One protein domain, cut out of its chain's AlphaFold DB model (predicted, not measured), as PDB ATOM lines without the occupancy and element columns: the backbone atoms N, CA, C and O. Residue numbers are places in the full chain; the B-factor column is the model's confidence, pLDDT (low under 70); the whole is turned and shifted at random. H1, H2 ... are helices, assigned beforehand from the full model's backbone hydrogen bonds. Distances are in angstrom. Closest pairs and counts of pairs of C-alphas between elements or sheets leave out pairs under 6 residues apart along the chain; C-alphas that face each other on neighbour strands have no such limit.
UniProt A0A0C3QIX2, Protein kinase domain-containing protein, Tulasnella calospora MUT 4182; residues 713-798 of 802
ATOM      1  N   GLN A 713      12.717  25.506 -31.565       89.75
ATOM      2  CA  GLN A 713      11.981  26.253 -32.586       89.75
ATOM      3  C   GLN A 713      10.458  26.273 -32.355       89.75
ATOM      4  O   GLN A 713       9.803  27.259 -32.684       89.75
ATOM      5  N   GLY A 714       9.877  25.224 -31.763       88.19
ATOM      6  CA  GLY A 714       8.430  25.132 -31.539       88.19
ATOM      7  C   GLY A 714       7.908  26.176 -30.546       88.19
ATOM      8  O   GLY A 714       6.947  26.890 -30.844       88.19
ATOM      9  N   ILE A 715       8.570  26.300 -29.389       91.31
ATOM     10  CA  ILE A 715       8.252  27.329 -28.384       91.31
ATOM     11  C   ILE A 715       8.510  28.721 -28.967       91.31
ATOM     12  O   ILE A 715       7.665  29.607 -28.823       91.31
ATOM     13  N   GLN A 716       9.625  28.889 -29.687       93.69
ATOM     14  CA  GLN A 716      10.006  30.158 -30.304       93.69
ATOM     15  C   GLN A 716       8.935  30.662 -31.275       93.69
ATOM     16  O   GLN A 716       8.479  31.799 -31.162       93.69
ATOM     17  N   ILE A 717       8.467  29.801 -32.188       92.06
ATOM     18  CA  ILE A 717       7.400  30.131 -33.141       92.06
ATOM     19  C   ILE A 717       6.127  30.551 -32.397       92.06
ATOM     20  O   ILE A 717       5.526  31.569 -32.740       92.06
ATOM     21  N   HIS A 718       5.714  29.795 -31.376       93.56
ATOM     22  CA  HIS A 718       4.495  30.096 -30.622       93.56
ATOM     23  C   HIS A 718       4.590  31.464 -29.933       93.56
ATOM     24  O   HIS A 718       3.675  32.289 -30.044       93.56
ATOM     25  N   ALA A 719       5.708  31.726 -29.258       95.19
ATOM     26  CA  ALA A 719       5.959  32.987 -28.575       95.19
ATOM     27  C   ALA A 719       5.958  34.172 -29.556       95.19
ATOM     28  O   ALA A 719       5.240  35.147 -29.337       95.19
ATOM     29  N   LEU A 720       6.665  34.055 -30.688       95.62
ATOM     30  CA  LEU A 720       6.727  35.090 -31.727       95.62
ATOM     31  C   LEU A 720       5.366  35.369 -32.371       95.62
ATOM     32  O   LEU A 720       4.983  36.528 -32.530       95.62
ATOM     33  N   MET A 721       4.597  34.328 -32.699       92.69
ATOM     34  CA  MET A 721       3.241  34.504 -33.227       92.69
ATOM     35  C   MET A 721       2.329  35.206 -32.212       92.69
ATOM     36  O   MET A 721       1.529  36.058 -32.597       92.69
ATOM     37  N   SER A 722       2.466  34.889 -30.922       94.94
ATOM     38  CA  SER A 722       1.681  35.517 -29.851       94.94
ATOM     39  C   SER A 722       2.053  36.987 -29.650       94.94
ATOM     40  O   SER A 722       1.157  37.825 -29.559       94.94
ATOM     41  N   LEU A 723       3.350  37.317 -29.669       95.88
ATOM     42  CA  LEU A 723       3.839  38.700 -29.649       95.88
ATOM     43  C   LEU A 723       3.330  39.489 -30.856       95.88
ATOM     44  O   LEU A 723       2.803  40.584 -30.686       95.88
ATOM     45  N   GLY A 724       3.396  38.915 -32.061       92.75
ATOM     46  CA  GLY A 724       2.894  39.562 -33.275       92.75
ATOM     47  C   GLY A 724       1.402  39.901 -33.198       92.75
ATOM     48  O   GLY A 724       0.986  40.980 -33.622       92.75
ATOM     49  N   LEU A 725       0.589  39.020 -32.602       92.69
ATOM     50  CA  LEU A 725      -0.827  39.302 -32.337       92.69
ATOM     51  C   LEU A 725      -1.020  40.420 -31.299       92.69
ATOM     52  O   LEU A 725      -1.909  41.251 -31.476       92.69
ATOM     53  N   ILE A 726      -0.208  40.459 -30.236       91.81
ATOM     54  CA  ILE A 726      -0.271  41.518 -29.214       91.81
ATOM     55  C   ILE A 726       0.081  42.882 -29.825       91.81
ATOM     56  O   ILE A 726      -0.707  43.822 -29.691       91.81
ATOM     57  N   CYS A 727       1.203  42.982 -30.549       90.06
ATOM     58  CA  CYS A 727       1.625  44.209 -31.233       90.06
ATOM     59  C   CYS A 727       0.549  44.693 -32.218       90.06
ATOM     60  O   CYS A 727       0.172  45.865 -32.208       90.06
ATOM     61  N   GLY A 728      -0.021  43.771 -33.003       86.94
ATOM     62  CA  GLY A 728      -1.078  44.072 -33.967       86.94
ATOM     63  C   GLY A 728      -2.336  44.650 -33.318       86.94
ATOM     64  O   GLY A 728      -2.863  45.655 -33.791       86.94
ATOM     65  N   ASN A 729      -2.777  44.078 -32.194       86.94
ATOM     66  CA  ASN A 729      -3.937  44.571 -31.444       86.94
ATOM     67  C   ASN A 729      -3.692  45.937 -30.781       86.94
ATOM     68  O   ASN A 729      -4.637  46.701 -30.594       86.94
ATOM     69  N   ARG A 730      -2.438  46.258 -30.434       87.75
ATOM     70  CA  ARG A 730      -2.033  47.569 -29.897       87.75
ATOM     71  C   ARG A 730      -1.899  48.646 -30.985       87.75
ATOM     72  O   ARG A 730      -1.800  49.825 -30.662       87.75
ATOM     73  N   GLY A 731      -1.914  48.249 -32.258       85.44
ATOM     74  CA  GLY A 731      -1.711  49.137 -33.404       85.44
ATOM     75  C   GLY A 731      -0.244  49.320 -33.805       85.44
ATOM     76  O   GLY A 731       0.040  50.112 -34.700       85.44
ATOM     77  N   ASP A 732       0.685  48.579 -33.192       91.56
ATOM     78  CA  ASP A 732       2.093  48.564 -33.591       91.56
ATOM     79  C   ASP A 732       2.307  47.559 -34.731       91.56
ATOM     80  O   ASP A 732       2.777  46.430 -34.562       91.56
ATOM     81  N   TYR A 733       1.857  47.955 -35.920       91.00
ATOM     82  CA  TYR A 733       1.852  47.077 -37.089       91.00
ATOM     83  C   TYR A 733       3.257  46.774 -37.625       91.00
ATOM     84  O   TYR A 733       3.437  45.738 -38.268       91.00
ATOM     85  N   GLN A 734       4.241  47.647 -37.372       91.88
ATOM     86  CA  GLN A 734       5.632  47.407 -37.767       91.88
ATOM     87  C   GLN A 734       6.239  46.291 -36.919       91.88
ATOM     88  O   GLN A 734       6.787  45.334 -37.473       91.88
ATOM     89  N   ASP A 735       6.060  46.348 -35.598       91.38
ATOM     90  CA  ASP A 735       6.531  45.278 -34.727       91.38
ATOM     91  C   ASP A 735       5.757  43.980 -34.931       91.38
ATOM     92  O   ASP A 735       6.364  42.908 -34.956       91.38
ATOM     93  N   ALA A 736       4.448  44.052 -35.183       91.19
ATOM     94  CA  ALA A 736       3.660  42.875 -35.534       91.19
ATOM     95  C   ALA A 736       4.216  42.159 -36.780       91.19
ATOM     96  O   ALA A 736       4.438  40.947 -36.745       91.19
ATOM     97  N   GLU A 737       4.480  42.897 -37.867       95.19
ATOM     98  CA  GLU A 737       5.060  42.340 -39.097       95.19
ATOM     99  C   GLU A 737       6.423  41.697 -38.838       95.19
ATOM    100  O   GLU A 737       6.635  40.561 -39.268       95.19
ATOM    101  N   ARG A 738       7.289  42.369 -38.068       96.06
ATOM    102  CA  ARG A 738       8.616  41.870 -37.689       96.06
ATOM    103  C   ARG A 738       8.541  40.526 -36.964       96.06
ATOM    104  O   ARG A 738       9.207  39.579 -37.378       96.06
ATOM    105  N   ARG A 739       7.685  40.395 -35.942       95.88
ATOM    106  CA  ARG A 739       7.537  39.130 -35.191       95.88
ATOM    107  C   ARG A 739       7.016  37.987 -36.062       95.88
ATOM    108  O   ARG A 739       7.503  36.861 -35.959       95.88
ATOM    109  N   PHE A 740       6.064  38.255 -36.962       93.94
ATOM    110  CA  PHE A 740       5.622  37.237 -37.921       93.94
ATOM    111  C   PHE A 740       6.691  36.913 -38.970       93.94
ATOM    112  O   PHE A 740       6.767  35.767 -39.408       93.94
ATOM    113  N   ALA A 741       7.526  37.874 -39.371       94.56
ATOM    114  CA  ALA A 741       8.651  37.623 -40.265       94.56
ATOM    115  C   ALA A 741       9.685  36.686 -39.618       94.56
ATOM    116  O   ALA A 741      10.068  35.702 -40.250       94.56
ATOM    117  N   GLU A 742      10.050  36.927 -38.357       94.25
ATOM    118  CA  GLU A 742      10.913  36.043 -37.558       94.25
ATOM    119  C   GLU A 742      10.319  34.623 -37.468       94.25
ATOM    120  O   GLU A 742      10.990  33.643 -37.794       94.25
ATOM    121  N   ALA A 743       9.024  34.498 -37.145       92.88
ATOM    122  CA  ALA A 743       8.344  33.201 -37.097       92.88
ATOM    123  C   ALA A 743       8.327  32.479 -38.461       92.88
ATOM    124  O   ALA A 743       8.501  31.262 -38.515       92.88
ATOM    125  N   VAL A 744       8.139  33.207 -39.571       93.88
ATOM    126  CA  VAL A 744       8.156  32.647 -40.938       93.88
ATOM    127  C   VAL A 744       9.529  32.089 -41.303       93.88
ATOM    128  O   VAL A 744       9.589  31.035 -41.938       93.88
ATOM    129  N   VAL A 745      10.619  32.757 -40.913       92.81
ATOM    130  CA  VAL A 745      11.986  32.259 -41.153       92.81
ATOM    131  C   VAL A 745      12.172  30.895 -40.494       92.81
ATOM    132  O   VAL A 745      12.589  29.950 -41.161       92.81
ATOM    133  N   ILE A 746      11.771  30.760 -39.227       90.12
ATOM    134  CA  ILE A 746      11.888  29.497 -38.487       90.12
ATOM    135  C   ILE A 746      10.969  28.427 -39.100       90.12
ATOM    136  O   ILE A 746      11.405  27.314 -39.385       90.12
ATOM    137  N   LEU A 747       9.706  28.773 -39.381       88.81
ATOM    138  CA  LEU A 747       8.717  27.859 -39.966       88.81
ATOM    139  C   LEU A 747       9.111  27.341 -41.356       88.81
ATOM    140  O   LEU A 747       8.754  26.215 -41.703       88.81
ATOM    141  N   SER A 748       9.860  28.127 -42.134       85.94
ATOM    142  CA  SER A 748      10.338  27.724 -43.465       85.94
ATOM    143  C   SER A 748      11.330  26.556 -43.401       85.94
ATOM    144  O   SER A 748      11.430  25.799 -44.362       85.94
ATOM    145  N   GLY A 749      12.020  26.372 -42.268       80.19
ATOM    146  CA  GLY A 749      12.880  25.214 -42.003       80.19
ATOM    147  C   GLY A 749      12.200  24.066 -41.241       80.19
ATOM    148  O   GLY A 749      12.801  23.007 -41.103       80.19
ATOM    149  N   PHE A 750      10.966  24.250 -40.750       69.31
ATOM    150  CA  PHE A 750      10.311  23.357 -39.774       69.31
ATOM    151  C   PHE A 750       9.269  22.394 -40.380       69.31
ATOM    152  O   PHE A 750       8.719  21.547 -39.683       69.31
ATOM    153  N   GLY A 751       8.940  22.530 -41.671       67.00
ATOM    154  CA  GLY A 751       8.037  21.614 -42.391       67.00
ATOM    155  C   GLY A 751       6.541  21.711 -42.041       67.00
ATOM    156  O   GLY A 751       5.738  20.960 -42.589       67.00
ATOM    157  N   ASN A 752       6.118  22.642 -41.173       78.31
ATOM    158  CA  ASN A 752       4.699  22.870 -40.872       78.31
ATOM    159  C   ASN A 752       4.079  23.897 -41.835       78.31
ATOM    160  O   ASN A 752       3.975  25.089 -41.529       78.31
ATOM    161  N   GLU A 753       3.630  23.428 -43.003       84.94
ATOM    162  CA  GLU A 753       3.069  24.297 -44.045       84.94
ATOM    163  C   GLU A 753       1.835  25.089 -43.599       84.94
ATOM    164  O   GLU A 753       1.614  26.208 -44.062       84.94
ATOM    165  N   THR A 754       1.005  24.527 -42.719       86.25
ATOM    166  CA  THR A 754      -0.223  25.201 -42.272       86.25
ATOM    167  C   THR A 754       0.090  26.410 -41.397       86.25
ATOM    168  O   THR A 754      -0.411  27.507 -41.655       86.25
ATOM    169  N   ALA A 755       0.984  26.234 -40.421       83.50
ATOM    170  CA  ALA A 755       1.469  27.314 -39.576       83.50
ATOM    171  C   ALA A 755       2.255  28.346 -40.398       83.50
ATOM    172  O   ALA A 755       2.031  29.544 -40.232       83.50
ATOM    173  N   LEU A 756       3.087  27.897 -41.348       89.69
ATOM    174  CA  LEU A 756       3.822  28.773 -42.263       89.69
ATOM    175  C   LEU A 756       2.879  29.667 -43.076       89.69
ATOM    176  O   LEU A 756       3.041  30.888 -43.075       89.69
ATOM    177  N   ARG A 757       1.850  29.091 -43.711       89.12
ATOM    178  CA  ARG A 757       0.843  29.859 -44.464       89.12
ATOM    179  C   ARG A 757       0.091  30.839 -43.567       89.12
ATOM    180  O   ARG A 757      -0.187  31.961 -43.988       89.12
ATOM    181  N   SER A 758      -0.247  30.435 -42.342       88.56
ATOM    182  CA  SER A 758      -0.910  31.320 -41.378       88.56
ATOM    183  C   SER A 758      -0.019  32.502 -40.996       88.56
ATOM    184  O   SER A 758      -0.468  33.645 -41.043       88.56
ATOM    185  N   ALA A 759       1.249  32.248 -40.668       88.81
ATOM    186  CA  ALA A 759       2.211  33.284 -40.312       88.81
ATOM    187  C   ALA A 759       2.490  34.233 -41.493       88.81
ATOM    188  O   ALA A 759       2.521  35.445 -41.302       88.81
ATOM    189  N   GLN A 760       2.593  33.712 -42.723       92.19
ATOM    190  CA  GLN A 760       2.736  34.516 -43.946       92.19
ATOM    191  C   GLN A 760       1.531  35.435 -44.186       92.19
ATOM    192  O   GLN A 760       1.718  36.613 -44.490       92.19
ATOM    193  N   ARG A 761       0.300  34.933 -44.005       91.25
ATOM    194  CA  ARG A 761      -0.921  35.749 -44.125       91.25
ATOM    195  C   ARG A 761      -0.955  36.869 -43.090       91.25
ATOM    196  O   ARG A 761      -1.235  38.008 -43.453       91.25
ATOM    197  N   SER A 762      -0.649  36.558 -41.828       89.94
ATOM    198  CA  SER A 762      -0.585  37.563 -40.762       89.94
ATOM    199  C   SER A 762       0.487  38.610 -41.055       89.94
ATOM    200  O   SER A 762       0.204  39.804 -41.005       89.94
ATOM    201  N   ARG A 763       1.692  38.179 -41.452       93.06
ATOM    202  CA  ARG A 763       2.779  39.071 -41.866       93.06
ATOM    203  C   ARG A 763       2.342  40.019 -42.982       93.06
ATOM    204  O   ARG A 763       2.538  41.224 -42.873       93.06
ATOM    205  N   GLU A 764       1.739  39.501 -44.051       91.00
ATOM    206  CA  GLU A 764       1.313  40.323 -45.189       91.00
ATOM    207  C   GLU A 764       0.200  41.310 -44.806       91.00
ATOM    208  O   GLU A 764       0.221  42.464 -45.242       91.00
ATOM    209  N   ALA A 765      -0.745  40.890 -43.958       89.19
ATOM    210  CA  ALA A 765      -1.791  41.764 -43.437       89.19
ATOM    211  C   ALA A 765      -1.200  42.938 -42.640       89.19
ATOM    212  O   ALA A 765      -1.509  44.096 -42.933       89.19
ATOM    213  N   TYR A 766      -0.292  42.663 -41.698       90.12
ATOM    214  CA  TYR A 766       0.352  43.706 -40.896       90.12
ATOM    215  C   TYR A 766       1.318  44.571 -41.710       90.12
ATOM    216  O   TYR A 766       1.362  45.778 -41.496       90.12
ATOM    217  N   ARG A 767       1.979  44.026 -42.740       91.25
ATOM    218  CA  ARG A 767       2.770  44.813 -43.702       91.25
ATOM    219  C   ARG A 767       1.917  45.840 -44.456       91.25
ATOM    220  O   ARG A 767       2.346  46.980 -44.651       91.25
ATOM    221  N   LYS A 768       0.709  45.459 -44.890       86.75
ATOM    222  CA  LYS A 768      -0.238  46.370 -45.565       86.75
ATOM    223  C   LYS A 768      -0.766  47.445 -44.615       86.75
ATOM    224  O   LYS A 768      -0.867  48.603 -45.013       86.75
ATOM    225  N   LEU A 769      -1.054  47.081 -43.364       84.81
ATOM    226  CA  LEU A 769      -1.458  48.031 -42.320       84.81
ATOM    227  C   LEU A 769      -0.329  49.017 -41.978       84.81
ATOM    228  O   LEU A 769      -0.565  50.221 -41.962       84.81
ATOM    229  N   ALA A 770       0.904  48.535 -41.804       85.44
ATOM    230  CA  ALA A 770       2.076  49.353 -41.481       85.44
ATOM    231  C   ALA A 770       2.484  50.323 -42.604       85.44
ATOM    232  O   ALA A 770       2.977  51.412 -42.332       85.44
ATOM    233  N   SER A 771       2.279  49.940 -43.870       83.94
ATOM    234  CA  SER A 771       2.582  50.780 -45.041       83.94
ATOM    235  C   SER A 771       1.444  51.732 -45.435       83.94
ATOM    236  O   SER A 771       1.574  52.452 -46.421       83.94
ATOM    237  N   GLY A 772       0.311  51.714 -44.721       69.69
ATOM    238  CA  GLY A 772      -0.876  52.502 -45.073       69.69
ATOM    239  C   GLY A 772      -1.551  52.079 -46.386       69.69
ATOM    240  O   GLY A 772      -2.460  52.755 -46.856       69.69
ATOM    241  N   THR A 773      -1.137  50.955 -46.981       60.16
ATOM    242  CA  THR A 773      -1.682  50.417 -48.244       60.16
ATOM    243  C   THR A 773      -2.896  49.509 -48.031       60.16
ATOM    244  O   THR A 773      -3.459  48.968 -48.985       60.16
ATOM    245  N   HIS A 774      -3.332  49.340 -46.782       50.50
ATOM    246  CA  HIS A 774      -4.558  48.629 -46.453       50.50
ATOM    247  C   HIS A 774      -5.785  49.456 -46.893       50.50
ATOM    248  O   HIS A 774      -5.919  50.611 -46.480       50.50
ATOM    249  N   PRO A 775      -6.719  48.901 -47.688       45.81
ATOM    250  CA  PRO A 775      -7.906  49.615 -48.143       45.81
ATOM    251  C   PRO A 775      -8.917  49.732 -46.994       45.81
ATOM    252  O   PRO A 775      -9.898  49.000 -46.925       45.81
ATOM    253  N   LEU A 776      -8.660  50.648 -46.064       48.81
ATOM    254  CA  LEU A 776      -9.657  51.165 -45.121       48.81
ATOM    255  C   LEU A 776     -10.002  52.639 -45.394       48.81
ATOM    256  O   LEU A 776     -10.858  53.194 -44.717       48.81
ATOM    257  N   PHE A 777      -9.427  53.242 -46.444       44.94
ATOM    258  CA  PHE A 777      -9.750  54.605 -46.894       44.94
ATOM    259  C   PHE A 777     -10.314  54.712 -48.319       44.94
ATOM    260  O   PHE A 777     -10.364  55.799 -48.885       44.94
ATOM    261  N   ILE A 778     -10.826  53.617 -48.893       45.41
ATOM    262  CA  ILE A 778     -11.748  53.703 -50.036       45.41
ATOM    263  C   ILE A 778     -12.960  52.824 -49.740       45.41
ATOM    264  O   ILE A 778     -13.012  51.642 -50.083       45.41
ATOM    265  N   LEU A 779     -13.956  53.425 -49.090       42.28
ATOM    266  CA  LEU A 779     -15.326  52.929 -49.106       42.28
ATOM    267  C   LEU A 779     -15.799  52.883 -50.564       42.28
ATOM    268  O   LEU A 779     -16.301  53.870 -51.096       42.28
ATOM    269  N   SER A 780     -15.648  51.739 -51.235       47.59
ATOM    270  CA  SER A 780     -16.443  51.500 -52.437       47.59
ATOM    271  C   SER A 780     -17.889  51.215 -51.995       47.59
ATOM    272  O   SER A 780     -18.098  50.385 -51.099       47.59
ATOM    273  N   PRO A 781     -18.909  51.843 -52.610       48.12
ATOM    274  CA  PRO A 781     -20.319  51.642 -52.254       48.12
ATOM    275  C   PRO A 781     -20.772  50.170 -52.262       48.12
ATOM    276  O   PRO A 781     -21.722  49.798 -51.579       48.12
ATOM    277  N   ARG A 782     -20.065  49.297 -52.992       50.84
ATOM    278  CA  ARG A 782     -20.359  47.860 -53.080       50.84
ATOM    279  C   ARG A 782     -19.985  47.084 -51.815       50.84
ATOM    280  O   ARG A 782     -20.658  46.106 -51.505       50.84
ATOM    281  N   TRP A 783     -18.958  47.511 -51.077       51.06
ATOM    282  CA  TRP A 783     -18.525  46.821 -49.857       51.06
ATOM    283  C   TRP A 783     -19.436  47.139 -48.667       51.06
ATOM    284  O   TRP A 783     -19.810  46.231 -47.931       51.06
ATOM    285  N   LEU A 784     -19.895  48.392 -48.548       46.75
ATOM    286  CA  LEU A 784     -20.932  48.773 -47.582       46.75
ATOM    287  C   LEU A 784     -22.250  48.040 -47.850       46.75
ATOM    288  O   LEU A 784     -22.855  47.524 -46.915       46.75
ATOM    289  N   LEU A 785     -22.664  47.926 -49.118       54.47
ATOM    290  CA  LEU A 785     -23.875  47.194 -49.488       54.47
ATOM    291  C   LEU A 785     -23.755  45.689 -49.190       54.47
ATOM    292  O   LEU A 785     -24.705  45.085 -48.702       54.47
ATOM    293  N   TRP A 786     -22.585  45.086 -49.434       67.62
ATOM    294  CA  TRP A 786     -22.324  43.678 -49.118       67.62
ATOM    295  C   TRP A 786     -22.267  43.418 -47.605       67.62
ATOM    296  O   TRP A 786     -22.903  42.482 -47.126       67.62
ATOM    297  N   PHE A 787     -21.580  44.272 -46.842       53.97
ATOM    298  CA  PHE A 787     -21.488  44.164 -45.385       53.97
ATOM    299  C   PHE A 787     -22.859  44.340 -44.713       53.97
ATOM    300  O   PHE A 787     -23.222  43.531 -43.861       53.97
ATOM    301  N   PHE A 788     -23.669  45.314 -45.153       59.16
ATOM    302  CA  PHE A 788     -25.049  45.475 -44.675       59.16
ATOM    303  C   PHE A 788     -25.950  44.295 -45.073       59.16
ATOM    304  O   PHE A 788     -26.705  43.805 -44.237       59.16
ATOM    305  N   MET A 789     -25.851  43.784 -46.306       64.38
ATOM    306  CA  MET A 789     -26.610  42.602 -46.745       64.38
ATOM    307  C   MET A 789     -26.245  41.340 -45.946       64.38
ATOM    308  O   MET A 789     -27.124  40.534 -45.639       64.38
ATOM    309  N   GLU A 790     -24.976  41.166 -45.570       63.47
ATOM    310  CA  GLU A 790     -24.532  39.993 -44.813       63.47
ATOM    311  C   GLU A 790     -24.872  40.095 -43.315       63.47
ATOM    312  O   GLU A 790     -25.214  39.088 -42.690       63.47
ATOM    313  N   LEU A 791     -24.900  41.311 -42.754       66.00
ATOM    314  CA  LEU A 791     -25.441  41.574 -41.416       66.00
ATOM    315  C   LEU A 791     -26.956  41.330 -41.359       66.00
ATOM    316  O   LEU A 791     -27.427  40.671 -40.433       66.00
ATOM    317  N   ILE A 792     -27.709  41.765 -42.377       65.69
ATOM    318  CA  ILE A 792     -29.152  41.495 -42.500       65.69
ATOM    319  C   ILE A 792     -29.411  39.991 -42.674       65.69
ATOM    320  O   ILE A 792     -30.304  39.452 -42.026       65.69
ATOM    321  N   ARG A 793     -28.602  39.267 -43.462       66.69
ATOM    322  CA  ARG A 793     -28.706  37.799 -43.598       66.69
ATOM    323  C   ARG A 793     -28.385  37.047 -42.311       66.69
ATOM    324  O   ARG A 793     -29.027  36.033 -42.040       66.69
ATOM    325  N   ARG A 794     -27.400  37.495 -41.528       66.88
ATOM    326  CA  ARG A 794     -27.086  36.897 -40.218       66.88
ATOM    327  C   ARG A 794     -28.165  37.209 -39.181       66.88
ATOM    328  O   ARG A 794     -28.536  36.309 -38.435       66.88
ATOM    329  N   ALA A 795     -28.726  38.417 -39.195       59.66
ATOM    330  CA  ALA A 795     -29.864  38.785 -38.354       59.66
ATOM    331  C   ALA A 795     -31.134  37.984 -38.710       59.66
ATOM    332  O   ALA A 795     -31.795  37.472 -37.813       59.66
ATOM    333  N   PHE A 796     -31.430  37.774 -40.002       60.97
ATOM    334  CA  PHE A 796     -32.552  36.932 -40.446       60.97
ATOM    335  C   PHE A 796     -32.368  35.447 -40.098       60.97
ATOM    336  O   PHE A 796     -33.338  34.783 -39.746       60.97
ATOM    337  N   ARG A 797     -31.135  34.914 -40.132       60.53
ATOM    338  CA  ARG A 797     -30.856  33.532 -39.689       60.53
ATOM    339  C   ARG A 797     -31.010  33.350 -38.178       60.53
ATOM    340  O   ARG A 797     -31.471  32.297 -37.760       60.53
ATOM    341  N   LEU A 798     -30.678  34.365 -37.378       55.72
ATOM    342  CA  LEU A 798     -30.866  34.351 -35.920       55.72
ATOM    343  C   LEU A 798     -32.333  34.542 -35.494       55.72
ATOM    344  O   LEU A 798     -32.715  34.072 -34.428       55.72
TER     345      LEU A 798
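What this domain is: This is residues 713 to 798 of the 802 residues of the protein "Protein kinase domain-containing protein" of Tulasnella calospora MUT 4182 (UniProt A0A0C3QIX2). Three helices, H1, H2 and H3, pack side by side in a small up-and-down bundle, each running against the one before it, with H2 at the corner of their triangle. A fourth helix, H4, sits well away from this body on an extended link, and residues 775 to 798 stick out free. The printed part has 86 residues with four named helices, in the order H1, H2, H3, H4, and no named strand; the class is all helix. The whole is loose, with a radius of gyration of the C-alphas of 16.6 A, and only just elongated, spanning 46 by 30 by 20 A.

How they stand to each other: H2, residues 733 to 750, touches H1, residues 713 to 730, at a shallow tilt of 19 degrees, opposite ways; their closest C-alphas, of Gly 724 and Ala 736, are 4.1 A apart. H2 also touches H3, residues 753 to 770, at a shallow tilt of 21 degrees, opposite ways; their closest C-alphas, of Glu 737 and Arg 763, are 4.9 A apart. Each of these two pairs is a helical hairpin. H1 and H3 run the same way and are close but not clearly touching, with the C-alphas of Gly 728 and Tyr 766 closest at 7.1 A. H4, residues 781 to 798, is apart from H1, H2 and H3. Every O i to N i+4 pair is within hydrogen-bond range in H1, H3 and H4, and 13 of 14 are in H2.

Where its parts are: H1 begins at C-alpha 713, (11.981, 26.253, -32.586), and is 25.7 A long. H2 measures 25.3 A and H3 25.2 A from first to last C-alpha. H4 measures 26.0 A and ends at C-alpha 798, (-30.866, 34.351, -35.920).

The domain as a whole: The C-alphas farthest apart, of Gly 749 and Phe 796, are 46.9 A apart. The printed part has no cut. The links H1 to H2 and H2 to H3 are tight; H3 to H4 is a short link of 10 residues. The pLDDT is under 70 at residues 750 to 751 and 772 to 798.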